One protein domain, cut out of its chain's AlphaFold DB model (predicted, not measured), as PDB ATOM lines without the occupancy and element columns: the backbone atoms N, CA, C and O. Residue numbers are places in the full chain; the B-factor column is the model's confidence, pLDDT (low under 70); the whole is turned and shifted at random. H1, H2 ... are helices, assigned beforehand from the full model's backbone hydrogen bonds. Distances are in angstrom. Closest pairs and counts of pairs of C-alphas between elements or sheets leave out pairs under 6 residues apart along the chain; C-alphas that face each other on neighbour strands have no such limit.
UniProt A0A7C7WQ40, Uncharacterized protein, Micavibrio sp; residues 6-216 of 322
ATOM      1  N   TYR A   6     191.908 152.352 101.095       91.19
ATOM      2  CA  TYR A   6     192.317 151.836 102.400       91.19
ATOM      3  C   TYR A   6     191.580 150.528 102.655       91.19
ATOM      4  O   TYR A   6     190.351 150.507 102.636       91.19
ATOM      5  N   LEU A   7     192.330 149.434 102.808       88.44
ATOM      6  CA  LEU A   7     191.787 148.076 102.931       88.44
ATOM      7  C   LEU A   7     190.751 147.735 101.838       88.44
ATOM      8  O   LEU A   7     189.721 147.118 102.090       88.44
ATOM      9  N   GLY A   8     191.011 148.185 100.605       86.50
ATOM     10  CA  GLY A   8     190.133 147.977  99.448       86.50
ATOM     11  C   GLY A   8     188.983 148.984  99.288       86.50
ATOM     12  O   GLY A   8     188.376 149.021  98.215       86.50
ATOM     13  N   VAL A   9     188.729 149.839 100.282       90.94
ATOM     14  CA  VAL A   9     187.657 150.851 100.265       90.94
ATOM     15  C   VAL A   9     188.176 152.186  99.732       90.94
ATOM     16  O   VAL A   9     189.270 152.623 100.084       90.94
ATOM     17  N   ASP A  10     187.400 152.852  98.874       93.56
ATOM     18  CA  ASP A  10     187.799 154.122  98.257       93.56
ATOM     19  C   ASP A  10     187.987 155.233  99.303       93.56
ATOM     20  O   ASP A  10     187.133 155.443 100.166       93.56
ATOM     21  N   LYS A  11     189.078 156.008  99.182       94.38
ATOM     22  CA  LYS A  11     189.436 157.102 100.108       94.38
ATOM     23  C   LYS A  11     188.264 158.024 100.449       94.38
ATOM     24  O   LYS A  11     188.097 158.403 101.606       94.38
ATOM     25  N   ASP A  12     187.473 158.410  99.453       94.50
ATOM     26  CA  ASP A  12     186.386 159.368  99.663       94.50
ATOM     27  C   ASP A  12     185.247 158.755 100.490       94.50
ATOM     28  O   ASP A  12     184.681 159.451 101.331       94.50
ATOM     29  N   ALA A  13     184.961 157.459 100.318       94.25
ATOM     30  CA  ALA A  13     183.979 156.735 101.126       94.25
ATOM     31  C   ALA A  13     184.454 156.586 102.580       94.25
ATOM     32  O   ALA A  13     183.688 156.807 103.520       94.25
ATOM     33  N   VAL A  14     185.746 156.314 102.780       93.25
ATOM     34  CA  VAL A  14     186.353 156.272 104.118       93.25
ATOM     35  C   VAL A  14     186.260 157.635 104.815       93.25
ATOM     36  O   VAL A  14     185.808 157.736 105.951       93.25
ATOM     37  N   ILE A  15     186.622 158.721 104.125       93.44
ATOM     38  CA  ILE A  15     186.525 160.083 104.674       93.44
ATOM     39  C   ILE A  15     185.069 160.467 104.966       93.44
ATOM     40  O   ILE A  15     184.805 161.162 105.949       93.44
ATOM     41  N   GLN A  16     184.131 160.063 104.109       94.69
ATOM     42  CA  GLN A  16     182.717 160.365 104.296       94.69
ATOM     43  C   GLN A  16     182.144 159.633 105.515       94.69
ATOM     44  O   GLN A  16     181.561 160.289 106.376       94.69
ATOM     45  N   SER A  17     182.383 158.325 105.638       93.81
ATOM     46  CA  SER A  17     181.927 157.540 106.793       93.81
ATOM     47  C   SER A  17     182.550 158.029 108.107       93.81
ATOM     48  O   SER A  17     181.848 158.114 109.110       93.81
ATOM     49  N   LEU A  18     183.814 158.479 108.111       92.12
ATOM     50  CA  LEU A  18     184.434 159.132 109.276       92.12
ATOM     51  C   LEU A  18     183.690 160.406 109.710       92.12
ATOM     52  O   LEU A  18     183.417 160.592 110.894       92.12
ATOM     53  N   LYS A  19     183.342 161.284 108.759       92.56
ATOM     54  CA  LYS A  19     182.586 162.518 109.047       92.56
ATOM     55  C   LYS A  19     181.187 162.217 109.570       92.56
ATOM     56  O   LYS A  19     180.696 162.906 110.465       92.56
ATOM     57  N   GLU A  20     180.527 161.228 108.979       94.25
ATOM     58  CA  GLU A  20     179.195 160.800 109.396       94.25
ATOM     59  C   GLU A  20     179.232 160.145 110.776       94.25
ATOM     60  O   GLU A  20     178.402 160.490 111.614       94.25
ATOM     61  N   GLY A  21     180.240 159.314 111.049       92.75
ATOM     62  CA  GLY A  21     180.515 158.718 112.353       92.75
ATOM     63  C   GLY A  21     180.723 159.765 113.441       92.75
ATOM     64  O   GLY A  21     180.043 159.737 114.465       92.75
ATOM     65  N   GLU A  22     181.597 160.744 113.201       92.00
ATOM     66  CA  GLU A  22     181.824 161.842 114.146       92.00
ATOM     67  C   GLU A  22     180.529 162.624 114.416       92.00
ATOM     68  O   GLU A  22     180.136 162.829 115.567       92.00
ATOM     69  N   LYS A  23     179.826 163.035 113.352       93.19
ATOM     70  CA  LYS A  23     178.559 163.768 113.466       93.19
ATOM     71  C   LYS A  23     177.510 162.962 114.229       93.19
ATOM     72  O   LYS A  23     176.760 163.539 115.018       93.19
ATOM     73  N   PHE A  24     177.448 161.658 113.983       94.94
ATOM     74  CA  PHE A  24     176.534 160.748 114.648       94.94
ATOM     75  C   PHE A  24     176.803 160.713 116.151       94.94
ATOM     76  O   PHE A  24     175.896 161.044 116.911       94.94
ATOM     77  N   ILE A  25     178.040 160.451 116.586       94.19
ATOM     78  CA  ILE A  25     178.382 160.417 118.018       94.19
ATOM     79  C   ILE A  25     178.077 161.757 118.698       94.19
ATOM     80  O   ILE A  25     177.440 161.772 119.751       94.19
ATOM     81  N   ARG A  26     178.411 162.895 118.074       93.19
ATOM     82  CA  ARG A  26     178.060 164.219 118.633       93.19
ATOM     83  C   ARG A  26     176.553 164.417 118.788       93.19
ATOM     84  O   ARG A  26     176.102 165.075 119.723       93.19
ATOM     85  N   SER A  27     175.756 163.858 117.877       95.50
ATOM     86  CA  SER A  27     174.295 163.962 117.942       95.50
ATOM     87  C   SER A  27     173.686 163.193 119.117       95.50
ATOM     88  O   SER A  27     172.624 163.589 119.598       95.50
ATOM     89  N   LEU A  28     174.380 162.160 119.612       95.00
ATOM     90  CA  LEU A  28     173.953 161.361 120.761       95.00
ATOM     91  C   LEU A  28     174.112 162.106 122.094       95.00
ATOM     92  O   LEU A  28     173.441 161.747 123.056       95.00
ATOM     93  N   LYS A  29     174.954 163.152 122.149       94.50
ATOM     94  CA  LYS A  29     175.215 163.958 123.359       94.50
ATOM     95  C   LYS A  29     175.590 163.100 124.578       94.50
ATOM     96  O   LYS A  29     175.059 163.304 125.665       94.50
ATOM     97  N   ILE A  30     176.491 162.139 124.371       94.62
ATOM     98  CA  ILE A  30     176.903 161.152 125.384       94.62
ATOM     99  C   ILE A  30     177.540 161.831 126.600       94.62
ATOM    100  O   ILE A  30     177.165 161.539 127.731       94.62
ATOM    101  N   GLY A  31     178.454 162.777 126.369       94.12
ATOM    102  CA  GLY A  31     179.064 163.559 127.436       94.12
ATOM    103  C   GLY A  31     180.367 164.258 127.026       94.12
ATOM    104  O   GLY A  31     180.883 164.033 125.924       94.12
ATOM    105  N   PRO A  32     180.879 165.154 127.888       95.12
ATOM    106  CA  PRO A  32     182.062 165.963 127.612       95.12
ATOM    107  C   PRO A  32     183.356 165.159 127.436       95.12
ATOM    108  O   PRO A  32     184.208 165.573 126.649       95.12
ATOM    109  N   ALA A  33     183.543 164.032 128.131       92.75
ATOM    110  CA  ALA A  33     184.750 163.221 127.967       92.75
ATOM    111  C   ALA A  33     184.774 162.536 126.590       92.75
ATOM    112  O   ALA A  33     185.820 162.471 125.936       92.75
ATOM    113  N   THR A  34     183.612 162.092 126.114       92.06
ATOM    114  CA  THR A  34     183.410 161.541 124.770       92.06
ATOM    115  C   THR A  34     183.606 162.614 123.697       92.06
ATOM    116  O   THR A  34     184.337 162.384 122.732       92.06
ATOM    117  N   ASP A  35     183.052 163.816 123.886       92.69
ATOM    118  CA  ASP A  35     183.290 164.954 122.985       92.69
ATOM    119  C   ASP A  35     184.774 165.350 122.937       92.69
ATOM    120  O   ASP A  35     185.314 165.601 121.858       92.69
ATOM    121  N   GLY A  36     185.469 165.325 124.078       90.88
ATOM    122  CA  GLY A  36     186.901 165.615 124.157       90.88
ATOM    123  C   GLY A  36     187.763 164.656 123.330       90.88
ATOM    124  O   GLY A  36     188.788 165.061 122.778       90.88
ATOM    125  N   ILE A  37     187.340 163.399 123.183       87.50
ATOM    126  CA  ILE A  37     187.994 162.415 122.312       87.50
ATOM    127  C   ILE A  37     187.797 162.777 120.827       87.50
ATOM    128  O   ILE A  37     188.757 162.747 120.051       87.50
ATOM    129  N   LEU A  38     186.589 163.186 120.429       88.38
ATOM    130  CA  LEU A  38     186.315 163.652 119.063       88.38
ATOM    131  C   LEU A  38     187.061 164.958 118.739       88.38
ATOM    132  O   LEU A  38     187.543 165.158 117.622       88.38
ATOM    133  N   ASP A  39     187.210 165.843 119.721       89.38
ATOM    134  CA  ASP A  39     187.946 167.097 119.567       89.38
ATOM    135  C   ASP A  39     189.448 166.868 119.363       89.38
ATOM    136  O   ASP A  39     190.081 167.587 118.581       89.38
ATOM    137  N   GLN A  40     190.029 165.846 120.001       83.75
ATOM    138  CA  GLN A  40     191.418 165.440 119.755       83.75
ATOM    139  C   GLN A  40     191.617 164.969 118.311       83.75
ATOM    140  O   GLN A  40     192.583 165.378 117.662       83.75
ATOM    141  N   PHE A  41     190.678 164.180 117.783       81.06
ATOM    142  CA  PHE A  41     190.701 163.744 116.386       81.06
ATOM    143  C   PHE A  41     190.655 164.929 115.411       81.06
ATOM    144  O   PHE A  41     191.475 165.027 114.492       81.06
ATOM    145  N   ASN A  42     189.757 165.885 115.653       81.88
ATOM    146  CA  ASN A  42     189.661 167.099 114.844       81.88
ATOM    147  C   ASN A  42     190.921 167.967 114.937       81.88
ATOM    148  O   ASN A  42     191.409 168.477 113.925       81.88
ATOM    149  N   SER A  43     191.489 168.090 116.136       77.75
ATOM    150  CA  SER A  43     192.712 168.858 116.390       77.75
ATOM    151  C   SER A  43     193.938 168.269 115.688       77.75
ATOM    152  O   SER A  43     194.847 169.008 115.313       77.75
ATOM    153  N   ALA A  44     193.951 166.957 115.433       77.31
ATOM    154  CA  ALA A  44     194.999 166.290 114.657       77.31
ATOM    155  C   ALA A  44     194.951 166.603 113.145       77.31
ATOM    156  O   ALA A  44     195.815 166.134 112.394       77.31
ATOM    157  N   ALA A  45     193.957 167.381 112.690       83.31
ATOM    158  CA  ALA A  45     193.674 167.647 111.282       83.31
ATOM    159  C   ALA A  45     193.574 166.347 110.463       83.31
ATOM    160  O   ALA A  45     194.068 166.265 109.333       83.31
ATOM    161  N   ALA A  46     192.937 165.326 111.047       84.81
ATOM    162  CA  ALA A  46     192.897 163.986 110.485       84.81
ATOM    163  C   ALA A  46     192.274 163.957 109.085       84.81
ATOM    164  O   ALA A  46     192.901 163.493 108.135       84.81
ATOM    165  N   LEU A  47     191.086 164.546 108.924       89.62
ATOM    166  CA  LEU A  47     190.383 164.571 107.639       89.62
ATOM    167  C   LEU A  47     191.201 165.258 106.519       89.62
ATOM    168  O   LEU A  47     191.320 164.666 105.445       89.62
ATOM    169  N   PRO A  48     191.813 166.446 106.726       91.50
ATOM    170  CA  PRO A  48     192.751 167.018 105.756       91.50
ATOM    171  C   PRO A  48     193.935 166.114 105.390       91.50
ATOM    172  O   PRO A  48     194.272 166.020 104.211       91.50
ATOM    173  N   LYS A  49     194.565 165.445 106.368       91.62
ATOM    174  CA  LYS A  49     195.704 164.544 106.115       91.62
ATOM    175  C   LYS A  49     195.297 163.343 105.268       91.62
ATOM    176  O   LYS A  49     195.960 163.047 104.278       91.62
ATOM    177  N   LEU A  50     194.172 162.710 105.605       91.94
ATOM    178  CA  LEU A  50     193.616 161.605 104.824       91.94
ATOM    179  C   LEU A  50     193.285 162.059 103.398       91.94
ATOM    180  O   LEU A  50     193.654 161.391 102.438       91.94
ATOM    181  N   ALA A  51     192.664 163.233 103.237       92.75
ATOM    182  CA  ALA A  51     192.324 163.777 101.923       92.75
ATOM    183  C   ALA A  51     193.557 164.032 101.036       92.75
ATOM    184  O   ALA A  51     193.474 163.855  99.816       92.75
ATOM    185  N   ALA A  52     194.687 164.416 101.639       94.00
ATOM    186  CA  ALA A  52     195.935 164.712 100.942       94.00
ATOM    187  C   ALA A  52     196.665 163.468 100.402       94.00
ATOM    188  O   ALA A  52     197.475 163.617  99.486       94.00
ATOM    189  N   ALA A  53     196.364 162.267 100.906       94.44
ATOM    190  CA  ALA A  53     196.976 161.028 100.434       94.44
ATOM    191  C   ALA A  53     196.666 160.761  98.949       94.44
ATOM    192  O   ALA A  53     195.507 160.824  98.512       94.44
ATOM    193  N   GLN A  54     197.705 160.455  98.171       93.88
ATOM    194  CA  GLN A  54     197.622 160.242  96.722       93.88
ATOM    195  C   GLN A  54     197.559 158.765  96.324       93.88
ATOM    196  O   GLN A  54     197.147 158.448  95.209       93.88
ATOM    197  N   ASN A  55     197.957 157.859  97.215       92.94
ATOM    198  CA  ASN A  55     197.978 156.414  96.993       92.94
ATOM    199  C   ASN A  55     197.688 155.653  98.297       92.94
ATOM    200  O   ASN A  55     197.643 156.249  99.374       92.94
ATOM    201  N   ASP A  56     197.500 154.339  98.187       93.19
ATOM    202  CA  ASP A  56     197.123 153.449  99.293       93.19
ATOM    203  C   ASP A  56     198.131 153.502 100.451       93.19
ATOM    204  O   ASP A  56     197.740 153.560 101.612       93.19
ATOM    205  N   LYS A  57     199.435 153.567 100.141       91.94
ATOM    206  CA  LYS A  57     200.504 153.645 101.147       91.94
ATOM    207  C   LYS A  57     200.469 154.959 101.923       91.94
ATOM    208  O   LYS A  57     200.562 154.956 103.146       91.94
ATOM    209  N   GLU A  58     200.320 156.084 101.227       94.19
ATOM    210  CA  GLU A  58     200.160 157.389 101.877       94.19
ATOM    211  C   GLU A  58     198.886 157.447 102.725       94.19
ATOM    212  O   GLU A  58     198.887 158.062 103.790       94.19
ATOM    213  N   LEU A  59     197.809 156.794 102.278       94.06
ATOM    214  CA  LEU A  59     196.552 156.750 103.016       94.06
ATOM    215  C   LEU A  59     196.672 155.888 104.279       94.06
ATOM    216  O   LEU A  59     196.237 156.328 105.341       94.06
ATOM    217  N   ALA A  60     197.306 154.716 104.197       91.69
ATOM    218  CA  ALA A  60     197.573 153.863 105.355       91.69
ATOM    219  C   ALA A  60     198.473 154.560 106.388       91.69
ATOM    220  O   ALA A  60     198.156 154.576 107.579       91.69
ATOM    221  N   LEU A  61     199.529 155.242 105.931       90.94
ATOM    222  CA  LEU A  61     200.381 156.049 106.804       90.94
ATOM    223  C   LEU A  61     199.577 157.153 107.508       90.94
ATOM    224  O   LEU A  61     199.662 157.301 108.727       90.94
ATOM    225  N   ALA A  62     198.753 157.894 106.763       91.19
ATOM    226  CA  ALA A  62     197.908 158.938 107.334       91.19
ATOM    227  C   ALA A  62     196.881 158.375 108.336       91.19
ATOM    228  O   ALA A  62     196.609 159.016 109.351       91.19
ATOM    229  N   MET A  63     196.345 157.171 108.111       89.62
ATOM    230  CA  MET A  63     195.486 156.483 109.085       89.62
ATOM    231  C   MET A  63     196.219 156.200 110.398       89.62
ATOM    232  O   MET A  63     195.687 156.497 111.469       89.62
ATOM    233  N   GLY A  64     197.453 155.695 110.320       85.56
ATOM    234  CA  GLY A  64     198.286 155.432 111.495       85.56
ATOM    235  C   GLY A  64     198.637 156.707 112.269       85.56
ATOM    236  O   GLY A  64     198.485 156.758 113.486       85.56
ATOM    237  N   GLU A  65     199.039 157.771 111.571       86.06
ATOM    238  CA  GLU A  65     199.412 159.049 112.194       86.06
ATOM    239  C   GLU A  65     198.239 159.789 112.847       86.06
ATOM    240  O   GLU A  65     198.437 160.580 113.772       86.06
ATOM    241  N   THR A  66     197.025 159.599 112.330       82.56
ATOM    242  CA  THR A  66     195.828 160.298 112.816       82.56
ATOM    243  C   THR A  66     195.086 159.530 113.898       82.56
ATOM    244  O   THR A  66     194.272 160.123 114.603       82.56
ATOM    245  N   GLY A  67     195.357 158.229 114.044       79.19
ATOM    246  CA  GLY A  67     194.671 157.367 115.004       79.19
ATOM    247  C   GLY A  67     193.180 157.188 114.706       79.19
ATOM    248  O   GLY A  67     192.424 156.853 115.616       79.19
ATOM    249  N   ALA A  68     192.746 157.417 113.458       79.62
ATOM    250  CA  ALA A  68     191.337 157.338 113.068       79.62
ATOM    251  C   ALA A  68     190.684 155.978 113.397       79.62
ATOM    252  O   ALA A  68     189.578 155.993 113.939       79.62
ATOM    253  N   PRO A  69     191.342 154.818 113.169       77.19
ATOM    254  CA  PRO A  69     190.794 153.530 113.597       77.19
ATOM    255  C   PRO A  69     190.663 153.445 115.124       77.19
ATOM    256  O   PRO A  69     189.586 153.202 115.649       77.19
ATOM    257  N   SER A  70     191.723 153.779 115.869       73.88
ATOM    258  CA  SER A  70     191.732 153.684 117.338       73.88
ATOM    259  C   SER A  70     190.709 154.585 118.036       73.88
ATOM    260  O   SER A  70     190.329 154.305 119.175       73.88
ATOM    261  N   LEU A  71     190.295 155.679 117.392       75.56
ATOM    262  CA  LEU A  71     189.196 156.523 117.851       75.56
ATOM    263  C   LEU A  71     187.876 155.747 117.846       75.56
ATOM    264  O   LEU A  71     187.156 155.741 118.841       75.56
ATOM    265  N   LEU A  72     187.572 155.118 116.711       81.12
ATOM    266  CA  LEU A  72     186.289 154.481 116.464       81.12
ATOM    267  C   LEU A  72     186.196 153.092 117.088       81.12
ATOM    268  O   LEU A  72     185.106 152.741 117.531       81.12
ATOM    269  N   THR A  73     187.306 152.358 117.234       83.12
ATOM    270  CA  THR A  73     187.357 151.115 118.025       83.12
ATOM    271  C   THR A  73     186.720 151.321 119.397       83.12
ATOM    272  O   THR A  73     185.793 150.597 119.742       83.12
ATOM    273  N   ARG A  74     187.106 152.393 120.104       80.62
ATOM    274  CA  ARG A  74     186.600 152.704 121.453       80.62
ATOM    275  C   ARG A  74     185.105 152.976 121.504       80.62
ATOM    276  O   ARG A  74     184.497 152.823 122.548       80.62
ATOM    277  N   MET A  75     184.529 153.441 120.402       87.88
ATOM    278  CA  MET A  75     183.106 153.761 120.304       87.88
ATOM    279  C   MET A  75     182.324 152.642 119.607       87.88
ATOM    280  O   MET A  75     181.131 152.806 119.347       87.88
ATOM    281  N   SER A  76     182.971 151.516 119.283       88.69
ATOM    282  CA  SER A  76     182.368 150.420 118.516       88.69
ATOM    283  C   SER A  76     181.108 149.884 119.191       88.69
ATOM    284  O   SER A  76     180.088 149.709 118.524       88.69
ATOM    285  N   ASP A  77     181.142 149.731 120.515       89.12
ATOM    286  CA  ASP A  77     180.008 149.316 121.339       89.12
ATOM    287  C   ASP A  77     178.819 150.276 121.218       89.12
ATOM    288  O   ASP A  77     177.683 149.830 121.050       89.12
ATOM    289  N   VAL A  78     179.068 151.590 121.228       93.12
ATOM    290  CA  VAL A  78     178.027 152.617 121.069       93.12
ATOM    291  C   VAL A  78     177.411 152.549 119.677       93.12
ATOM    292  O   VAL A  78     176.185 152.493 119.554       93.12
ATOM    293  N   PHE A  79     178.232 152.511 118.621       93.94
ATOM    294  CA  PHE A  79     177.711 152.389 117.258       93.94
ATOM    295  C   PHE A  79     176.903 151.102 117.085       93.94
ATOM    296  O   PHE A  79     175.802 151.137 116.536       93.94
ATOM    297  N   ARG A  80     177.412 149.974 117.592       92.88
ATOM    298  CA  ARG A  80     176.733 148.679 117.520       92.88
ATOM    299  C   ARG A  80     175.437 148.672 118.325       92.88
ATOM    300  O   ARG A  80     174.450 148.096 117.875       92.88
ATOM    301  N   HIS A  81     175.414 149.315 119.492       93.50
ATOM    302  CA  HIS A  81     174.213 149.474 120.308       93.50
ATOM    303  C   HIS A  81     173.136 150.267 119.558       93.50
ATOM    304  O   HIS A  81     172.005 149.798 119.434       93.50
ATOM    305  N   CYS A  82     173.488 151.413 118.972       94.88
ATOM    306  CA  CYS A  82     172.550 152.188 118.163       94.88
ATOM    307  C   CYS A  82     172.087 151.432 116.908       94.88
ATOM    308  O   CYS A  82     170.899 151.434 116.601       94.88
ATOM    309  N   ALA A  83     172.991 150.735 116.216       94.50
ATOM    310  CA  ALA A  83     172.652 149.885 115.075       94.50
ATOM    311  C   ALA A  83     171.711 148.728 115.450       94.50
ATOM    312  O   ALA A  83     170.901 148.303 114.635       94.50
ATOM    313  N   ALA A  84     171.794 148.215 116.680       92.38
ATOM    314  CA  ALA A  84     170.906 147.167 117.177       92.38
ATOM    315  C   ALA A  84     169.506 147.693 117.532       92.38
ATOM    316  O   ALA A  84     168.525 146.958 117.416       92.38
ATOM    317  N   LEU A  85     169.402 148.959 117.942       89.31
ATOM    318  CA  LEU A  85     168.116 149.641 118.110       89.31
ATOM    319  C   LEU A  85     167.466 149.991 116.760       89.31
ATOM    320  O   LEU A  85     166.242 150.049 116.679       89.31
ATOM    321  N   ASP A  86     168.277 150.183 115.717       88.12
ATOM    322  CA  ASP A  86     167.872 150.642 114.385       88.12
ATOM    323  C   ASP A  86     168.383 149.704 113.275       88.12
ATOM    324  O   ASP A  86     169.126 150.120 112.387       88.12
ATOM    325  N   LEU A  87     168.004 148.420 113.338       79.56
ATOM    326  CA  LEU A  87     168.561 147.344 112.494       79.56
ATOM    327  C   LEU A  87     168.476 147.586 110.980       79.56
ATOM    328  O   LEU A  87     169.284 147.038 110.239       79.56
ATOM    329  N   GLU A  88     167.510 148.374 110.517       80.38
ATOM    330  CA  GLU A  88     167.304 148.659 109.091       80.38
ATOM    331  C   GLU A  88     167.516 150.139 108.738       80.38
ATOM    332  O   GLU A  88     167.305 150.537 107.592       80.38
ATOM    333  N   GLY A  89     167.905 150.974 109.704       89.94
ATOM    334  CA  GLY A  89     168.023 152.411 109.502       89.94
ATOM    335  C   GLY A  89     169.455 152.921 109.403       89.94
ATOM    336  O   GLY A  89     170.421 152.196 109.140       89.94
ATOM    337  N   ALA A  90     169.583 154.237 109.553       92.94
ATOM    338  CA  ALA A  90     170.815 154.956 109.258       92.94
ATOM    339  C   ALA A  90     171.955 154.591 110.217       92.94
ATOM    340  O   ALA A  90     173.110 154.588 109.796       92.94
ATOM    341  N   ALA A  91     171.652 154.260 111.480       93.56
ATOM    342  CA  ALA A  91     172.693 153.867 112.428       93.56
ATOM    343  C   ALA A  91     173.302 152.507 112.058       93.56
ATOM    344  O   ALA A  91     174.518 152.337 112.150       93.56
ATOM    345  N   HIS A  92     172.482 151.563 111.580       94.38
ATOM    346  CA  HIS A  92     172.978 150.282 111.089       94.38
ATOM    347  C   HIS A  92     173.831 150.449 109.835       94.38
ATOM    348  O   HIS A  92     174.945 149.930 109.800       94.38
ATOM    349  N   GLN A  93     173.362 151.203 108.834       94.19
ATOM    350  CA  GLN A  93     174.149 151.429 107.619       94.19
ATOM    351  C   GLN A  93     175.488 152.110 107.931       94.19
ATOM    352  O   GLN A  93     176.523 151.656 107.457       94.19
ATOM    353  N   LEU A  94     175.496 153.123 108.802       94.62
ATOM    354  CA  LEU A  94     176.731 153.787 109.213       94.62
ATOM    355  C   LEU A  94     177.699 152.829 109.925       94.62
ATOM    356  O   LEU A  94     178.902 152.874 109.674       94.62
ATOM    357  N   TYR A  95     177.194 151.940 110.787       93.94
ATOM    358  CA  TYR A  95     178.021 150.903 111.408       93.94
ATOM    359  C   TYR A  95     178.621 149.944 110.367       93.94
ATOM    360  O   TYR A  95     179.789 149.577 110.481       93.94
ATOM    361  N   GLN A  96     177.857 149.569 109.333       92.50
ATOM    362  CA  GLN A  96     178.370 148.765 108.220       92.50
ATOM    363  C   GLN A  96     179.470 149.511 107.456       92.50
ATOM    364  O   GLN A  96     180.555 148.960 107.283       92.50
ATOM    365  N   ASP A  97     179.225 150.764 107.073       92.88
ATOM    366  CA  ASP A  97     180.152 151.582 106.282       92.88
ATOM    367  C   ASP A  97     181.478 151.828 107.018       92.88
ATOM    368  O   ASP A  97     182.553 151.765 106.421       92.88
ATOM    369  N   LEU A  98     181.418 152.070 108.332       92.69
ATOM    370  CA  LEU A  98     182.598 152.166 109.195       92.69
ATOM    371  C   LEU A  98     183.320 150.817 109.319       92.69
ATOM    372  O   LEU A  98     184.548 150.740 109.249       92.69
ATOM    373  N   GLY A  99     182.557 149.736 109.480       90.44
ATOM    374  CA  GLY A  99     183.095 148.386 109.565       90.44
ATOM    375  C   GLY A  99     183.866 147.965 108.314       90.44
ATOM    376  O   GLY A  99     184.946 147.395 108.453       90.44
ATOM    377  N   GLU A 100     183.367 148.308 107.121       89.94
ATOM    378  CA  GLU A 100     183.914 147.869 105.827       89.94
ATOM    379  C   GLU A 100     185.396 148.198 105.630       89.94
ATOM    380  O   GLU A 100     186.112 147.409 105.018       89.94
ATOM    381  N   TRP A 101     185.877 149.324 106.162       90.06
ATOM    382  CA  TRP A 101     187.289 149.710 106.089       90.06
ATOM    383  C   TRP A 101     188.050 149.475 107.397       90.06
ATOM    384  O   TRP A 101     189.218 149.839 107.499       90.06
ATOM    385  N   GLY A 102     187.429 148.832 108.389       87.06
ATOM    386  CA  GLY A 102     188.088 148.449 109.634       87.06
ATOM    387  C   GLY A 102     188.143 149.573 110.665       87.06
ATOM    388  O   GLY A 102     189.083 149.632 111.446       87.06
ATOM    389  N   ALA A 103     187.142 150.455 110.719       88.31
ATOM    390  CA  ALA A 103     187.071 151.496 111.749       88.31
ATOM    391  C   ALA A 103     187.151 150.950 113.181       88.31
ATOM    392  O   ALA A 103     187.589 151.646 114.089       88.31
ATOM    393  N   PHE A 104     186.691 149.715 113.380       85.62
ATOM    394  CA  PHE A 104     186.609 149.075 114.687       85.62
ATOM    395  C   PHE A 104     187.747 148.080 114.941       85.62
ATOM    396  O   PHE A 104     187.719 147.385 115.954       85.62
ATOM    397  N   SER A 105     188.747 147.990 114.057       73.19
ATOM    398  CA  SER A 105     189.919 147.145 114.296       73.19
ATOM    399  C   SER A 105     190.949 147.877 115.160       73.19
ATOM    400  O   SER A 105     191.255 149.051 114.951       73.19
ATOM    401  N   GLY A 106     191.465 147.192 116.180       65.44
ATOM    402  CA  GLY A 106     192.481 147.730 117.078       65.44
ATOM    403  C   GLY A 106     192.432 147.123 118.476       65.44
ATOM    404  O   GLY A 106     191.469 146.464 118.859       65.44
ATOM    405  N   ILE A 107     193.497 147.355 119.245       57.25
ATOM    406  CA  ILE A 107     193.601 146.895 120.631       57.25
ATOM    407  C   ILE A 107     193.057 147.981 121.557       57.25
ATOM    408  O   ILE A 107     193.602 149.086 121.638       57.25
ATOM    409  N   GLU A 108     192.016 147.644 122.309       58.81
ATOM    410  CA  GLU A 108     191.597 148.444 123.449       58.81
ATOM    411  C   GLU A 108     192.517 148.172 124.641       58.81
ATOM    412  O   GLU A 108     192.795 147.031 125.011       58.81
ATOM    413  N   LEU A 109     193.042 149.241 125.240       57.78
ATOM    414  CA  LEU A 109     193.810 149.128 126.475       57.78
ATOM    415  C   LEU A 109     192.841 148.914 127.638       57.78
ATOM    416  O   LEU A 109     191.872 149.654 127.753       57.78
ATOM    417  N   ALA A 110     193.172 147.999 128.548       56.84
ATOM    418  CA  ALA A 110     192.344 147.610 129.699       56.84
ATOM    419  C   ALA A 110     192.082 148.719 130.749       56.84
ATOM    420  O   ALA A 110     191.519 148.449 131.808       56.84
ATOM    421  N   ASN A 111     192.513 149.958 130.499       72.38
ATOM    422  CA  ASN A 111     192.318 151.065 131.427       72.38
ATOM    423  C   ASN A 111     190.971 151.728 131.165       72.38
ATOM    424  O   ASN A 111     190.805 152.375 130.132       72.38
ATOM    425  N   TYR A 112     190.078 151.637 132.145       76.50
ATOM    426  CA  TYR A 112     188.795 152.326 132.124       76.50
ATOM    427  C   TYR A 112     188.977 153.843 132.241       76.50
ATOM    428  O   TYR A 112     189.661 154.337 133.145       76.50
ATOM    429  N   ARG A 113     188.366 154.582 131.321       83.94
ATOM    430  CA  ARG A 113     188.440 156.039 131.189       83.94
ATOM    431  C   ARG A 113     187.102 156.686 131.519       83.94
ATOM    432  O   ARG A 113     186.058 156.047 131.548       83.94
ATOM    433  N   GLU A 114     187.132 157.999 131.704       88.50
ATOM    434  CA  GLU A 114     185.922 158.798 131.915       88.50
ATOM    435  C   GLU A 114     184.939 158.698 130.736       88.50
ATOM    436  O   GLU A 114     183.737 158.593 130.944       88.50
ATOM    437  N   SER A 115     185.435 158.616 129.497       88.81
ATOM    438  CA  SER A 115     184.585 158.381 128.322       88.81
ATOM    439  C   SER A 115     183.864 157.036 128.360       88.81
ATOM    440  O   SER A 115     182.744 156.937 127.875       88.81
ATOM    441  N   ASP A 116     184.492 156.007 128.931       87.06
ATOM    442  CA  ASP A 116     183.925 154.659 128.980       87.06
ATOM    443  C   ASP A 116     182.730 154.649 129.947       87.06
ATOM    444  O   ASP A 116     181.698 154.050 129.662       87.06
ATOM    445  N   TYR A 117     182.813 155.434 131.034       88.50
ATOM    446  CA  TYR A 117     181.677 155.723 131.913       88.50
ATOM    447  C   TYR A 117     180.502 156.365 131.182       88.50
ATOM    448  O   TYR A 117     179.385 155.864 131.293       88.50
ATOM    449  N   GLU A 118     180.732 157.446 130.436       92.50
ATOM    450  CA  GLU A 118     179.642 158.133 129.735       92.50
ATOM    451  C   GLU A 118     178.981 157.220 128.692       92.50
ATOM    452  O   GLU A 118     177.757 157.199 128.563       92.50
ATOM    453  N   GLN A 119     179.786 156.436 127.971       92.31
ATOM    454  CA  GLN A 119     179.314 155.520 126.935       92.31
ATOM    455  C   GLN A 119     178.530 154.339 127.514       92.31
ATOM    456  O   GLN A 119     177.451 154.020 127.007       92.31
ATOM    457  N   ASP A 120     179.024 153.712 128.583       91.38
ATOM    458  CA  ASP A 120     178.316 152.622 129.256       91.38
ATOM    459  C   ASP A 120     176.987 153.109 129.842       91.38
ATOM    460  O   ASP A 120     175.949 152.482 129.620       91.38
ATOM    461  N   LEU A 121     176.986 154.266 130.508       93.12
ATOM    462  CA  LEU A 121     175.773 154.880 131.045       93.12
ATOM    463  C   LEU A 121     174.759 155.209 129.939       93.12
ATOM    464  O   LEU A 121     173.569 154.923 130.088       93.12
ATOM    465  N   PHE A 122     175.220 155.752 128.808       94.44
ATOM    466  CA  PHE A 122     174.383 155.998 127.631       94.44
ATOM    467  C   PHE A 122     173.718 154.708 127.122       94.44
ATOM    468  O   PHE A 122     172.502 154.686 126.919       94.44
ATOM    469  N   MET A 123     174.481 153.623 126.957       93.12
ATOM    470  CA  MET A 123     173.949 152.338 126.477       93.12
ATOM    471  C   MET A 123     172.974 151.697 127.471       93.12
ATOM    472  O   MET A 123     171.954 151.132 127.067       93.12
ATOM    473  N   VAL A 124     173.251 151.799 128.774       93.12
ATOM    474  CA  VAL A 124     172.352 151.296 129.821       93.12
ATOM    475  C   VAL A 124     171.039 152.076 129.819       93.12
ATOM    476  O   VAL A 124     169.969 151.461 129.801       93.12
ATOM    477  N   LYS A 125     171.092 153.413 129.735       92.75
ATOM    478  CA  LYS A 125     169.900 154.260 129.581       92.75
ATOM    479  C   LYS A 125     169.092 153.884 128.343       92.75
ATOM    480  O   LYS A 125     167.881 153.697 128.444       92.75
ATOM    481  N   GLY A 126     169.751 153.741 127.192       91.56
ATOM    482  CA  GLY A 126     169.104 153.351 125.939       91.56
ATOM    483  C   GLY A 126     168.393 152.000 126.040       91.56
ATOM    484  O   GLY A 126     167.238 151.873 125.636       91.56
ATOM    485  N   SER A 127     169.041 151.012 126.656       91.25
ATOM    486  CA  SER A 127     168.483 149.668 126.858       91.25
ATOM    487  C   SER A 127     167.292 149.653 127.821       91.25
ATOM    488  O   SER A 127     166.289 148.988 127.552       91.25
ATOM    489  N   ILE A 128     167.365 150.402 128.928       90.06
ATOM    490  CA  ILE A 128     166.248 150.532 129.876       90.06
ATOM    491  C   ILE A 128     165.069 151.231 129.200       90.06
ATOM    492  O   ILE A 128     163.962 150.701 129.238       90.06
ATOM    493  N   ALA A 129     165.298 152.357 128.519       89.31
ATOM    494  CA  ALA A 129     164.252 153.058 127.775       89.31
ATOM    495  C   ALA A 129     163.593 152.139 126.733       89.31
ATOM    496  O   ALA A 129     162.372 152.007 126.712       89.31
ATOM    497  N   HIS A 130     164.398 151.411 125.950       87.38
ATOM    498  CA  HIS A 130     163.902 150.437 124.979       87.38
ATOM    499  C   HIS A 130     163.003 149.371 125.619       87.38
ATOM    500  O   HIS A 130     161.959 149.030 125.061       87.38
ATOM    501  N   THR A 131     163.398 148.858 126.785       87.19
ATOM    502  CA  THR A 131     162.652 147.830 127.524       87.19
ATOM    503  C   THR A 131     161.348 148.381 128.091       87.19
ATOM    504  O   THR A 131     160.317 147.719 128.010       87.19
ATOM    505  N   ARG A 132     161.365 149.608 128.622       85.69
ATOM    506  CA  ARG A 132     160.164 150.287 129.129       85.69
ATOM    507  C   ARG A 132     159.150 150.546 128.010       85.69
ATOM    508  O   ARG A 132     157.958 150.342 128.221       85.69
ATOM    509  N   ASP A 133     159.623 150.904 126.815       85.00
ATOM    510  CA  ASP A 133     158.780 151.080 125.624       85.00
ATOM    511  C   ASP A 133     158.318 149.743 125.014       85.00
ATOM    512  O   ASP A 133     157.297 149.690 124.327       85.00
ATOM    513  N   ASN A 134     159.043 148.647 125.275       82.44
ATOM    514  CA  ASN A 134     158.746 147.307 124.763       82.44
ATOM    515  C   ASN A 134     158.779 146.244 125.878       82.44
ATOM    516  O   ASN A 134     159.630 145.351 125.838       82.44
ATOM    517  N   PRO A 135     157.839 146.249 126.843       80.19
ATOM    518  CA  PRO A 135     157.905 145.353 128.002       80.19
ATOM    519  C   PRO A 135     157.889 143.860 127.654       80.19
ATOM    520  O   PRO A 135     158.363 143.038 128.427       80.19
ATOM    521  N   SER A 136     157.369 143.488 126.479       78.38
ATOM    522  CA  SER A 136     157.395 142.103 125.988       78.38
ATOM    523  C   SER A 136     158.784 141.619 125.560       78.38
ATOM    524  O   SER A 136     158.950 140.426 125.335       78.38
ATOM    525  N   ALA A 137     159.748 142.527 125.385       72.31
ATOM    526  CA  ALA A 137     161.147 142.190 125.132       72.31
ATOM    527  C   ALA A 137     161.897 141.814 126.421       72.31
ATOM    528  O   ALA A 137     163.005 141.294 126.333       72.31
ATOM    529  N   LEU A 138     161.296 142.064 127.594       79.62
ATOM    530  CA  LEU A 138     161.877 141.710 128.879       79.62
ATOM    531  C   LEU A 138     161.893 140.186 129.059       79.62
ATOM    532  O   LEU A 138     160.839 139.569 129.221       79.62
ATOM    533  N   ASP A 139     163.085 139.598 129.123       79.38
ATOM    534  CA  ASP A 139     163.260 138.189 129.482       79.38
ATOM    535  C   ASP A 139     164.099 138.038 130.756       79.38
ATOM    536  O   ASP A 139     165.330 137.998 130.752       79.38
ATOM    537  N   MET A 140     163.397 137.923 131.884       78.69
ATOM    538  CA  MET A 140     164.017 137.724 133.194       78.69
ATOM    539  C   MET A 140     164.579 136.309 133.385       78.69
ATOM    540  O   MET A 140     165.369 136.101 134.303       78.69
ATOM    541  N   THR A 141     164.208 135.337 132.543       78.00
ATOM    542  CA  THR A 141     164.710 133.958 132.672       78.00
ATOM    543  C   THR A 141     166.179 133.854 132.268       78.00
ATOM    544  O   THR A 141     166.938 133.097 132.875       78.00
ATOM    545  N   LEU A 142     166.614 134.691 131.320       74.56
ATOM    546  CA  LEU A 142     168.019 134.811 130.930       74.56
ATOM    547  C   LEU A 142     168.879 135.425 132.042       74.56
ATOM    548  O   LEU A 142     170.046 135.063 132.191       74.56
ATOM    549  N   LEU A 143     168.300 136.318 132.853       76.94
ATOM    550  CA  LEU A 143     169.001 136.922 133.984       76.94
ATOM    551  C   LEU A 143     169.354 135.886 135.049       76.94
ATOM    552  O   LEU A 143     170.460 135.912 135.581       76.94
ATOM    553  N   ASP A 144     168.431 134.974 135.359       77.19
ATOM    554  CA  ASP A 144     168.668 133.944 136.370       77.19
ATOM    555  C   ASP A 144     169.792 132.989 135.930       77.19
ATOM    556  O   ASP A 144     170.690 132.714 136.724       77.19
ATOM    557  N   GLY A 145     169.832 132.595 134.651       76.69
ATOM    558  CA  GLY A 145     170.934 131.801 134.094       76.69
ATOM    559  C   GLY A 145     172.288 132.529 134.101       76.69
ATOM    560  O   GLY A 145     173.306 131.937 134.457       76.69
ATOM    561  N   LEU A 146     172.313 133.828 133.772       75.62
ATOM    562  CA  LEU A 146     173.530 134.653 133.848       75.62
ATOM    563  C   LEU A 146     174.052 134.762 135.291       75.62
ATOM    564  O   LEU A 146     175.254 134.655 135.542       75.62
ATOM    565  N   ILE A 147     173.143 134.946 136.249       76.69
ATOM    566  CA  ILE A 147     173.459 135.012 137.677       76.69
ATOM    567  C   ILE A 147     174.002 133.671 138.184       76.69
ATOM    568  O   ILE A 147     174.958 133.665 138.960       76.69
ATOM    569  N   GLU A 148     173.407 132.548 137.776       76.19
ATOM    570  CA  GLU A 148     173.897 131.207 138.115       76.19
ATOM    571  C   GLU A 148     175.310 130.971 137.567       76.19
ATOM    572  O   GLU A 148     176.191 130.574 138.329       76.19
ATOM    573  N   TYR A 149     175.564 131.325 136.301       73.75
ATOM    574  CA  TYR A 149     176.892 131.231 135.685       73.75
ATOM    575  C   TYR A 149     177.960 132.007 136.473       73.75
ATOM    576  O   TYR A 149     179.016 131.462 136.807       73.75
ATOM    577  N   TRP A 150     177.680 133.260 136.850       74.56
ATOM    578  CA  TRP A 150     178.603 134.037 137.683       74.56
ATOM    579  C   TRP A 150     178.797 133.404 139.070       74.56
ATOM    580  O   TRP A 150     179.921 133.329 139.572       74.56
ATOM    581  N   LYS A 151     177.732 132.899 139.694       70.69
ATOM    582  CA  LYS A 151     177.820 132.247 141.010       70.69
ATOM    583  C   LYS A 151     178.669 130.963 140.979       70.69
ATOM    584  O   LYS A 151     179.330 130.680 141.982       70.69
ATOM    585  N   ASP A 152     178.703 130.240 139.858       67.69
ATOM    586  CA  ASP A 152     179.399 128.955 139.723       67.69
ATOM    587  C   ASP A 152     180.867 129.061 139.268       67.69
ATOM    588  O   ASP A 152     181.706 128.316 139.785       67.69
ATOM    589  N   GLU A 153     181.221 129.975 138.351       57.44
ATOM    590  CA  GLU A 153     182.559 129.951 137.731       57.44
ATOM    591  C   GLU A 153     183.671 130.653 138.533       57.44
ATOM    592  O   GLU A 153     184.804 130.167 138.515       57.44
ATOM    593  N   GLN A 154     183.414 131.754 139.259       53.44
ATOM    594  CA  GLN A 154     184.503 132.546 139.883       53.44
ATOM    595  C   GLN A 154     184.159 133.320 141.177       53.44
ATOM    596  O   GLN A 154     185.068 133.870 141.797       53.44
ATOM    597  N   TYR A 155     182.902 133.355 141.643       55.53
ATOM    598  CA  TYR A 155     182.451 134.370 142.618       55.53
ATOM    599  C   TYR A 155     181.766 133.804 143.875       55.53
ATOM    600  O   TYR A 155     180.689 134.251 144.272       55.53
ATOM    601  N   LYS A 156     182.399 132.827 144.542       50.94
ATOM    602  CA  LYS A 156     181.825 132.142 145.723       50.94
ATOM    603  C   LYS A 156     181.448 133.060 146.902       50.94
ATOM    604  O   LYS A 156     180.616 132.638 147.704       50.94
ATOM    605  N   ASP A 157     181.971 134.288 146.970       50.56
ATOM    606  CA  ASP A 157     181.805 135.184 148.126       50.56
ATOM    607  C   ASP A 157     180.898 136.423 147.905       50.56
ATOM    608  O   ASP A 157     180.578 137.088 148.884       50.56
ATOM    609  N   ASP A 158     180.381 136.698 146.695       61.41
ATOM    610  CA  ASP A 158     179.685 137.976 146.373       61.41
ATOM    611  C   ASP A 158     178.193 137.831 146.004       61.41
ATOM    612  O   ASP A 158     177.636 138.565 145.184       61.41
ATOM    613  N   LYS A 159     177.473 136.882 146.620       64.50
ATOM    614  CA  LYS A 159     176.028 136.708 146.348       64.50
ATOM    615  C   LYS A 159     175.209 137.977 146.626       64.50
ATOM    616  O   LYS A 159     174.276 138.258 145.883       64.50
ATOM    617  N   SER A 160     175.572 138.745 147.656       71.75
ATOM    618  CA  SER A 160     174.871 139.981 148.023       71.75
ATOM    619  C   SER A 160     175.060 141.119 147.022       71.75
ATOM    620  O   SER A 160     174.143 141.917 146.868       71.75
ATOM    621  N   GLU A 161     176.209 141.194 146.343       77.06
ATOM    622  CA  GLU A 161     176.480 142.208 145.310       77.06
ATOM    623  C   GLU A 161     175.582 141.965 144.091       77.06
ATOM    624  O   GLU A 161     174.832 142.844 143.678       77.06
ATOM    625  N   ILE A 162     175.557 140.728 143.581       78.12
ATOM    626  CA  ILE A 162     174.727 140.351 142.427       78.12
ATOM    627  C   ILE A 162     173.232 140.525 142.729       78.12
ATOM    628  O   ILE A 162     172.476 141.017 141.888       78.12
ATOM    629  N   ASP A 163     172.792 140.137 143.928       80.38
ATOM    630  CA  ASP A 163     171.395 140.295 144.329       80.38
ATOM    631  C   ASP A 163     171.024 141.791 144.475       80.38
ATOM    632  O   ASP A 163     169.914 142.180 144.104       80.38
ATOM    633  N   ALA A 164     171.948 142.649 144.931       83.81
ATOM    634  CA  ALA A 164     171.753 144.100 144.965       83.81
ATOM    635  C   ALA A 164     171.648 144.700 143.554       83.81
ATOM    636  O   ALA A 164     170.705 145.444 143.289       83.81
ATOM    637  N   LEU A 165     172.530 144.313 142.625       85.44
ATOM    638  CA  LEU A 165     172.464 144.740 141.220       85.44
ATOM    639  C   LEU A 165     171.141 144.332 140.558       85.44
ATOM    640  O   LEU A 165     170.530 145.127 139.844       85.44
ATOM    641  N   LYS A 166     170.653 143.116 140.839       86.06
ATOM    642  CA  LYS A 166     169.340 142.654 140.369       86.06
ATOM    643  C   LYS A 166     168.206 143.526 140.914       86.06
ATOM    644  O   LYS A 166     167.311 143.887 140.154       86.06
ATOM    645  N   LEU A 167     168.225 143.867 142.204       86.88
ATOM    646  CA  LEU A 167     167.214 144.746 142.807       86.88
ATOM    647  C   LEU A 167     167.253 146.156 142.211       86.88
ATOM    648  O   LEU A 167     166.199 146.699 141.888       86.88
ATOM    649  N   THR A 168     168.450 146.715 142.008       87.75
ATOM    650  CA  THR A 168     168.647 147.987 141.304       87.75
ATOM    651  C   THR A 168     168.025 147.944 139.911       87.75
ATOM    652  O   THR A 168     167.211 148.798 139.578       87.75
ATOM    653  N   LEU A 169     168.344 146.922 139.113       88.00
ATOM    654  CA  LEU A 169     167.790 146.757 137.770       88.00
ATOM    655  C   LEU A 169     166.257 146.695 137.779       88.00
ATOM    656  O   LEU A 169     165.608 147.359 136.974       88.00
ATOM    657  N   LEU A 170     165.672 145.930 138.702       86.00
ATOM    658  CA  LEU A 170     164.219 145.835 138.841       86.00
ATOM    659  C   LEU A 170     163.580 147.187 139.185       86.00
ATOM    660  O   LEU A 170     162.544 147.515 138.616       86.00
ATOM    661  N   GLY A 171     164.201 147.981 140.063       86.25
ATOM    662  CA  GLY A 171     163.728 149.332 140.392       86.25
ATOM    663  C   GLY A 171     163.808 150.307 139.212       86.25
ATOM    664  O   GLY A 171     162.899 151.107 138.999       86.25
ATOM    665  N   LEU A 172     164.857 150.199 138.391       86.62
ATOM    666  CA  LEU A 172     165.021 151.018 137.181       86.62
ATOM    667  C   LEU A 172     164.028 150.650 136.068       86.62
ATOM    668  O   LEU A 172     163.616 151.503 135.279       86.62
ATOM    669  N   LEU A 173     163.638 149.377 135.993       84.19
ATOM    670  CA  LEU A 173     162.663 148.872 135.024       84.19
ATOM    671  C   LEU A 173     161.208 149.054 135.475       84.19
ATOM    672  O   LEU A 173     160.305 148.842 134.666       84.19
ATOM    673  N   ASP A 174     160.967 149.459 136.723       82.62
ATOM    674  CA  ASP A 174     159.618 149.676 137.241       82.62
ATOM    675  C   ASP A 174     158.907 150.797 136.465       82.62
ATOM    676  O   ASP A 174     159.343 151.953 136.458       82.62
ATOM    677  N   GLY A 175     157.809 150.448 135.790       70.62
ATOM    678  CA  GLY A 175     157.066 151.325 134.883       70.62
ATOM    679  C   GLY A 175     156.566 152.617 135.534       70.62
ATOM    680  O   GLY A 175     156.453 153.628 134.844       70.62
ATOM    681  N   ASP A 176     156.373 152.610 136.855       79.88
ATOM    682  CA  ASP A 176     155.894 153.758 137.632       79.88
ATOM    683  C   ASP A 176     157.027 154.703 138.091       79.88
ATOM    684  O   ASP A 176     156.771 155.804 138.586       79.88
ATOM    685  N   ASN A 177     158.294 154.314 137.913       80.81
ATOM    686  CA  ASN A 177     159.448 155.145 138.250       80.81
ATOM    687  C   ASN A 177     159.729 156.186 137.152       80.81
ATOM    688  O   ASN A 177     160.545 155.962 136.261       80.81
ATOM    689  N   GLU A 178     159.065 157.342 137.206       82.56
ATOM    690  CA  GLU A 178     159.298 158.447 136.258       82.56
ATOM    691  C   GLU A 178     160.703 159.079 136.385       82.56
ATOM    692  O   GLU A 178     161.169 159.725 135.447       82.56
ATOM    693  N   GLY A 179     161.396 158.873 137.514       86.75
ATOM    694  CA  GLY A 179     162.733 159.408 137.811       86.75
ATOM    695  C   GLY A 179     163.892 158.441 137.544       86.75
ATOM    696  O   GLY A 179     165.020 158.727 137.943       86.75
ATOM    697  N   TRP A 180     163.638 157.309 136.877       89.25
ATOM    698  CA  TRP A 180     164.610 156.217 136.721       89.25
ATOM    699  C   TRP A 180     165.946 156.660 136.101       89.25
ATOM    700  O   TRP A 180     166.988 156.091 136.413       89.25
ATOM    701  N   ALA A 181     165.933 157.665 135.219       88.69
ATOM    702  CA  ALA A 181     167.139 158.137 134.542       88.69
ATOM    703  C   ALA A 181     168.089 158.882 135.495       88.69
ATOM    704  O   ALA A 181     169.296 158.660 135.431       88.69
ATOM    705  N   ASP A 182     167.542 159.715 136.389       90.69
ATOM    706  CA  ASP A 182     168.314 160.437 137.409       90.69
ATOM    707  C   ASP A 182     168.785 159.477 138.515       90.69
ATOM    708  O   ASP A 182     169.901 159.593 139.024       90.69
ATOM    709  N   GLU A 183     167.952 158.493 138.870       89.19
ATOM    710  CA  GLU A 183     168.325 157.426 139.803       89.19
ATOM    711  C   GLU A 183     169.475 156.581 139.249       89.19
ATOM    712  O   GLU A 183     170.444 156.320 139.961       89.19
ATOM    713  N   LEU A 184     169.405 156.203 137.969       90.62
ATOM    714  CA  LEU A 184     170.483 155.486 137.305       90.62
ATOM    715  C   LEU A 184     171.780 156.294 137.324       90.62
ATOM    716  O   LEU A 184     172.810 155.710 137.628       90.62
ATOM    717  N   ASP A 185     171.748 157.602 137.062       90.31
ATOM    718  CA  ASP A 185     172.956 158.440 137.117       90.31
ATOM    719  C   ASP A 185     173.625 158.381 138.494       90.31
ATOM    720  O   ASP A 185     174.818 158.085 138.594       90.31
ATOM    721  N   ALA A 186     172.846 158.579 139.560       88.81
ATOM    722  CA  ALA A 186     173.353 158.536 140.930       88.81
ATOM    723  C   ALA A 186     173.896 157.148 141.311       88.81
ATOM    724  O   ALA A 186     174.925 157.029 141.982       88.81
ATOM    725  N   VAL A 187     173.212 156.088 140.881       87.94
ATOM    726  CA  VAL A 187     173.622 154.705 141.139       87.94
ATOM    727  C   VAL A 187     174.895 154.355 140.368       87.94
ATOM    728  O   VAL A 187     175.829 153.804 140.950       87.94
ATOM    729  N   PHE A 188     174.969 154.698 139.082       88.56
ATOM    730  CA  PHE A 188     176.121 154.400 138.232       88.56
ATOM    731  C   PHE A 188     177.374 155.138 138.719       88.56
ATOM    732  O   PHE A 188     178.462 154.558 138.735       88.56
ATOM    733  N   GLU A 189     177.235 156.383 139.186       88.12
ATOM    734  CA  GLU A 189     178.326 157.151 139.800       88.12
ATOM    735  C   GLU A 189     178.885 156.446 141.049       88.12
ATOM    736  O   GLU A 189     180.105 156.354 141.204       88.12
ATOM    737  N   ALA A 190     178.016 155.875 141.889       88.00
ATOM    738  CA  ALA A 190     178.397 155.187 143.124       88.00
ATOM    739  C   ALA A 190     179.019 153.790 142.914       88.00
ATOM    740  O   ALA A 190     179.699 153.287 143.811       88.00
ATOM    741  N   MET A 191     178.800 153.166 141.754       87.44
ATOM    742  CA  MET A 191     179.302 151.826 141.432       87.44
ATOM    743  C   MET A 191     180.800 151.798 141.107       87.44
ATOM    744  O   MET A 191     181.354 152.697 140.469       87.44
ATOM    745  N   SER A 192     181.452 150.695 141.462       84.56
ATOM    746  CA  SER A 192     182.759 150.317 140.933       84.56
ATOM    747  C   SER A 192     182.688 149.953 139.444       84.56
ATOM    748  O   SER A 192     181.627 149.686 138.881       84.56
ATOM    749  N   LEU A 193     183.848 149.881 138.786       78.75
ATOM    750  CA  LEU A 193     183.939 149.476 137.376       78.75
ATOM    751  C   LEU A 193     183.363 148.081 137.117       78.75
ATOM    752  O   LEU A 193     182.719 147.850 136.096       78.75
ATOM    753  N   ARG A 194     183.587 147.157 138.056       80.44
ATOM    754  CA  ARG A 194     183.075 145.788 137.981       80.44
ATOM    755  C   ARG A 194     181.547 145.777 138.042       80.44
ATOM    756  O   ARG A 194     180.926 145.165 137.179       80.44
ATOM    757  N   GLU A 195     180.965 146.490 139.003       84.44
ATOM    758  CA  GLU A 195     179.509 146.593 139.174       84.44
ATOM    759  C   GLU A 195     178.841 147.233 137.954       84.44
ATOM    760  O   GLU A 195     177.831 146.725 137.474       84.44
ATOM    761  N   ARG A 196     179.438 148.290 137.385       85.88
ATOM    762  CA  ARG A 196     178.949 148.923 136.147       85.88
ATOM    763  C   ARG A 196     178.918 147.944 134.980       85.88
ATOM    764  O   ARG A 196     177.910 147.852 134.285       85.88
ATOM    765  N   HIS A 197     180.000 147.187 134.787       83.19
ATOM    766  CA  HIS A 197     180.079 146.190 133.724       83.19
ATOM    767  C   HIS A 197     179.036 145.079 133.910       83.19
ATOM    768  O   HIS A 197     178.339 144.716 132.963       83.19
ATOM    769  N   GLN A 198     178.875 144.578 135.139       84.56
ATOM    770  CA  GLN A 198     177.858 143.579 135.463       84.56
ATOM    771  C   GLN A 198     176.441 144.120 135.246       84.56
ATOM    772  O   GLN A 198     175.629 143.436 134.625       84.56
ATOM    773  N   LEU A 199     176.146 145.352 135.675       87.94
ATOM    774  CA  LEU A 199     174.848 145.987 135.442       87.94
ATOM    775  C   LEU A 199     174.576 146.162 133.942       87.94
ATOM    776  O   LEU A 199     173.496 145.795 133.487       87.94
ATOM    777  N   LYS A 200     175.551 146.655 133.162       88.94
ATOM    778  CA  LYS A 200     175.453 146.758 131.695       88.94
ATOM    779  C   LYS A 200     175.119 145.407 131.069       88.94
ATOM    780  O   LYS A 200     174.166 145.321 130.302       88.94
ATOM    781  N   MET A 201     175.836 144.346 131.443       85.94
ATOM    782  CA  MET A 201     175.559 142.992 130.956       85.94
ATOM    783  C   MET A 201     174.157 142.502 131.335       85.94
ATOM    784  O   MET A 201     173.453 141.968 130.480       85.94
ATOM    785  N   MET A 202     173.736 142.689 132.591       87.88
ATOM    786  CA  MET A 202     172.396 142.300 133.044       87.88
ATOM    787  C   MET A 202     171.315 143.029 132.241       87.88
ATOM    788  O   MET A 202     170.400 142.385 131.735       87.88
ATOM    789  N   VAL A 203     171.450 144.349 132.083       89.19
ATOM    790  CA  VAL A 203     170.539 145.202 131.308       89.19
ATOM    791  C   VAL A 203     170.493 144.767 129.843       89.19
ATOM    792  O   VAL A 203     169.409 144.603 129.285       89.19
ATOM    793  N   ASP A 204     171.647 144.541 129.218       87.06
ATOM    794  CA  ASP A 204     171.742 144.118 127.819       87.06
ATOM    795  C   ASP A 204     171.068 142.761 127.573       87.06
ATOM    796  O   ASP A 204     170.448 142.557 126.528       87.06
ATOM    797  N   VAL A 205     171.174 141.833 128.528       85.19
ATOM    798  CA  VAL A 205     170.535 140.516 128.448       85.19
ATOM    799  C   VAL A 205     169.023 140.631 128.624       85.19
ATOM    800  O   VAL A 205     168.286 140.166 127.756       85.19
ATOM    801  N   VAL A 206     168.543 141.286 129.688       85.06
ATOM    802  CA  VAL A 206     167.093 141.349 129.954       85.06
ATOM    803  C   VAL A 206     166.336 142.189 128.938       85.06
ATOM    804  O   VAL A 206     165.159 141.939 128.723       85.06
ATOM    805  N   SER A 207     166.992 143.166 128.308       86.00
ATOM    806  CA  SER A 207     166.396 144.007 127.262       86.00
ATOM    807  C   SER A 207     166.371 143.345 125.878       86.00
ATOM    808  O   SER A 207     165.865 143.931 124.920       86.00
ATOM    809  N   GLY A 208     166.984 142.162 125.731       85.50
ATOM    810  CA  GLY A 208     167.207 141.516 124.436       85.50
ATOM    811  C   GLY A 208     168.231 142.235 123.544       85.50
ATOM    812  O   GLY A 208     168.458 141.818 122.403       85.50
ATOM    813  N   MET A 209     168.880 143.299 124.037       87.50
ATOM    814  CA  MET A 209     169.891 144.051 123.290       87.50
ATOM    815  C   MET A 209     171.130 143.218 122.983       87.50
ATOM    816  O   MET A 209     171.730 143.404 121.924       87.50
ATOM    817  N   HIS A 210     171.483 142.263 123.845       84.25
ATOM    818  CA  HIS A 210     172.533 141.288 123.567       84.25
ATOM    819  C   HIS A 210     172.274 140.564 122.233       84.25
ATOM    820  O   HIS A 210     173.065 140.701 121.299       84.25
ATOM    821  N   SER A 211     171.114 139.917 122.089       83.75
ATOM    822  CA  SER A 211     170.738 139.188 120.870       83.75
ATOM    823  C   SER A 211     170.559 140.095 119.650       83.75
ATOM    824  O   SER A 211     170.850 139.688 118.526       83.75
ATOM    825  N   LYS A 212     170.088 141.336 119.830       87.69
ATOM    826  CA  LYS A 212     170.012 142.303 118.720       87.69
ATOM    827  C   LYS A 212     171.397 142.723 118.238       87.69
ATOM    828  O   LYS A 212     171.636 142.752 117.036       87.69
ATOM    829  N   ARG A 213     172.338 142.999 119.147       86.25
ATOM    830  CA  ARG A 213     173.723 143.329 118.774       86.25
ATOM    831  C   ARG A 213     174.419 142.159 118.091       86.25
ATOM    832  O   ARG A 213     175.220 142.399 117.194       86.25
ATOM    833  N   GLU A 214     174.115 140.913 118.451       84.75
ATOM    834  CA  GLU A 214     174.618 139.729 117.733       84.75
ATOM    835  C   GLU A 214     174.166 139.671 116.268       84.75
ATOM    836  O   GLU A 214     174.925 139.205 115.421       84.75
ATOM    837  N   GLN A 215     172.987 140.211 115.943       87.44
ATOM    838  CA  GLN A 215     172.506 140.332 114.559       87.44
ATOM    839  C   GLN A 215     173.200 141.463 113.787       87.44
ATOM    840  O   GLN A 215     173.248 141.438 112.557       87.44
ATOM    841  N   VAL A 216     173.767 142.446 114.490       86.81
ATOM    842  CA  VAL A 216     174.565 143.516 113.886       86.81
ATOM    843  C   VAL A 216     175.980 143.001 113.631       86.81
ATOM    844  O   VAL A 216     176.870 143.094 114.482       86.81
TER     845      VAL A 216
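AT A GLANCE: This is residues 6 to 216 of the 322 residues of an uncharacterized protein of Micavibrio sp (UniProt A0A7C7WQ40). The model is an elongated body of two helical lobes end to end: H1 to H7 make one, and the other is a bundle of five helices, H8 to H12, up and down, each running against the one before it in the chain. The lobes join where H8 meets H2 and where the last helix, H13, folds back from the bundle to pack across H6. The printed part has 211 residues with 13 named helices, H1 to H13 in order, and no named strand; the class is all helix. It is compact, with a radius of gyration of the C-alphas of 19.1 A, and spans 59 by 34 by 31 A.

HOW THE PARTS SIT: H1, residues 11 to 28, is close to but not clearly touching H2, residues 32 to 43, with C-alphas 26 and 35 6.8 A apart. Residues 11 to 15 alone of H1 touch H3, residues 46 to 52, closest at C-alphas 15 and 47, 6.6 A. H3 and H4, residues 56 to 66, form a helical hairpin, closest at C-alphas 46 and 66, 5.3 A. H5, residues 68 to 73, touches residues 37 to 41 alone of H2, closest at C-alphas 41 and 68, 7.2 A. H6, residues 76 to 85, and H7, residues 90 to 100, form a hairpin at a steep tilt of 39 degrees, closest at C-alphas 83 and 92, 4.0 A. H7 touches residues 14 to 21 alone of H1, closest at C-alphas 17 and 98, 5.9 A. H8, residues 114 to 133, is the hub, touching five helices; its residues 114 to 119 alone touch residues 33 to 34 of H2, closest at C-alphas 33 and 115, 4.9 A. H9, residues 140 to 153, touches H12, residues 193 to 206, with residues 140 to 146 alone, closest at C-alphas 140 and 206, 5.8 A. H10, residues 159 to 173, and H11, residues 180 to 190, form a hairpin, closest at C-alphas 172 and 180, 5.2 A. H13, residues 209 to 215, is about perpendicular to H6 at 87 degrees, closest at C-alphas 84 and 213, 5.0 A. Each O i to N i+4 pair is within hydrogen-bond range in the helices other than H5, with 1 of 2.

IN THESE COORDINATES: H1 begins at C-alpha 11 (189.436, 157.102, 100.108) and is 26.2 A long. H8, 28.9 A, begins at C-alpha 114 (185.922, 158.798, 131.915). H10 is 21.3 A, H9 20.6 A and H12 20.1 A. H13 ends at C-alpha 215 (172.506, 140.332, 114.559).

THE WHOLE: The C-alphas of Gln 54 and Ser 160, the two farthest apart, are 59.7 A apart. The printed part has no cut. The link H7 to H8 is long, and residues 152 to 157 stand free. Residues 106 to 110 and 152 to 159 are under pLDDT 70.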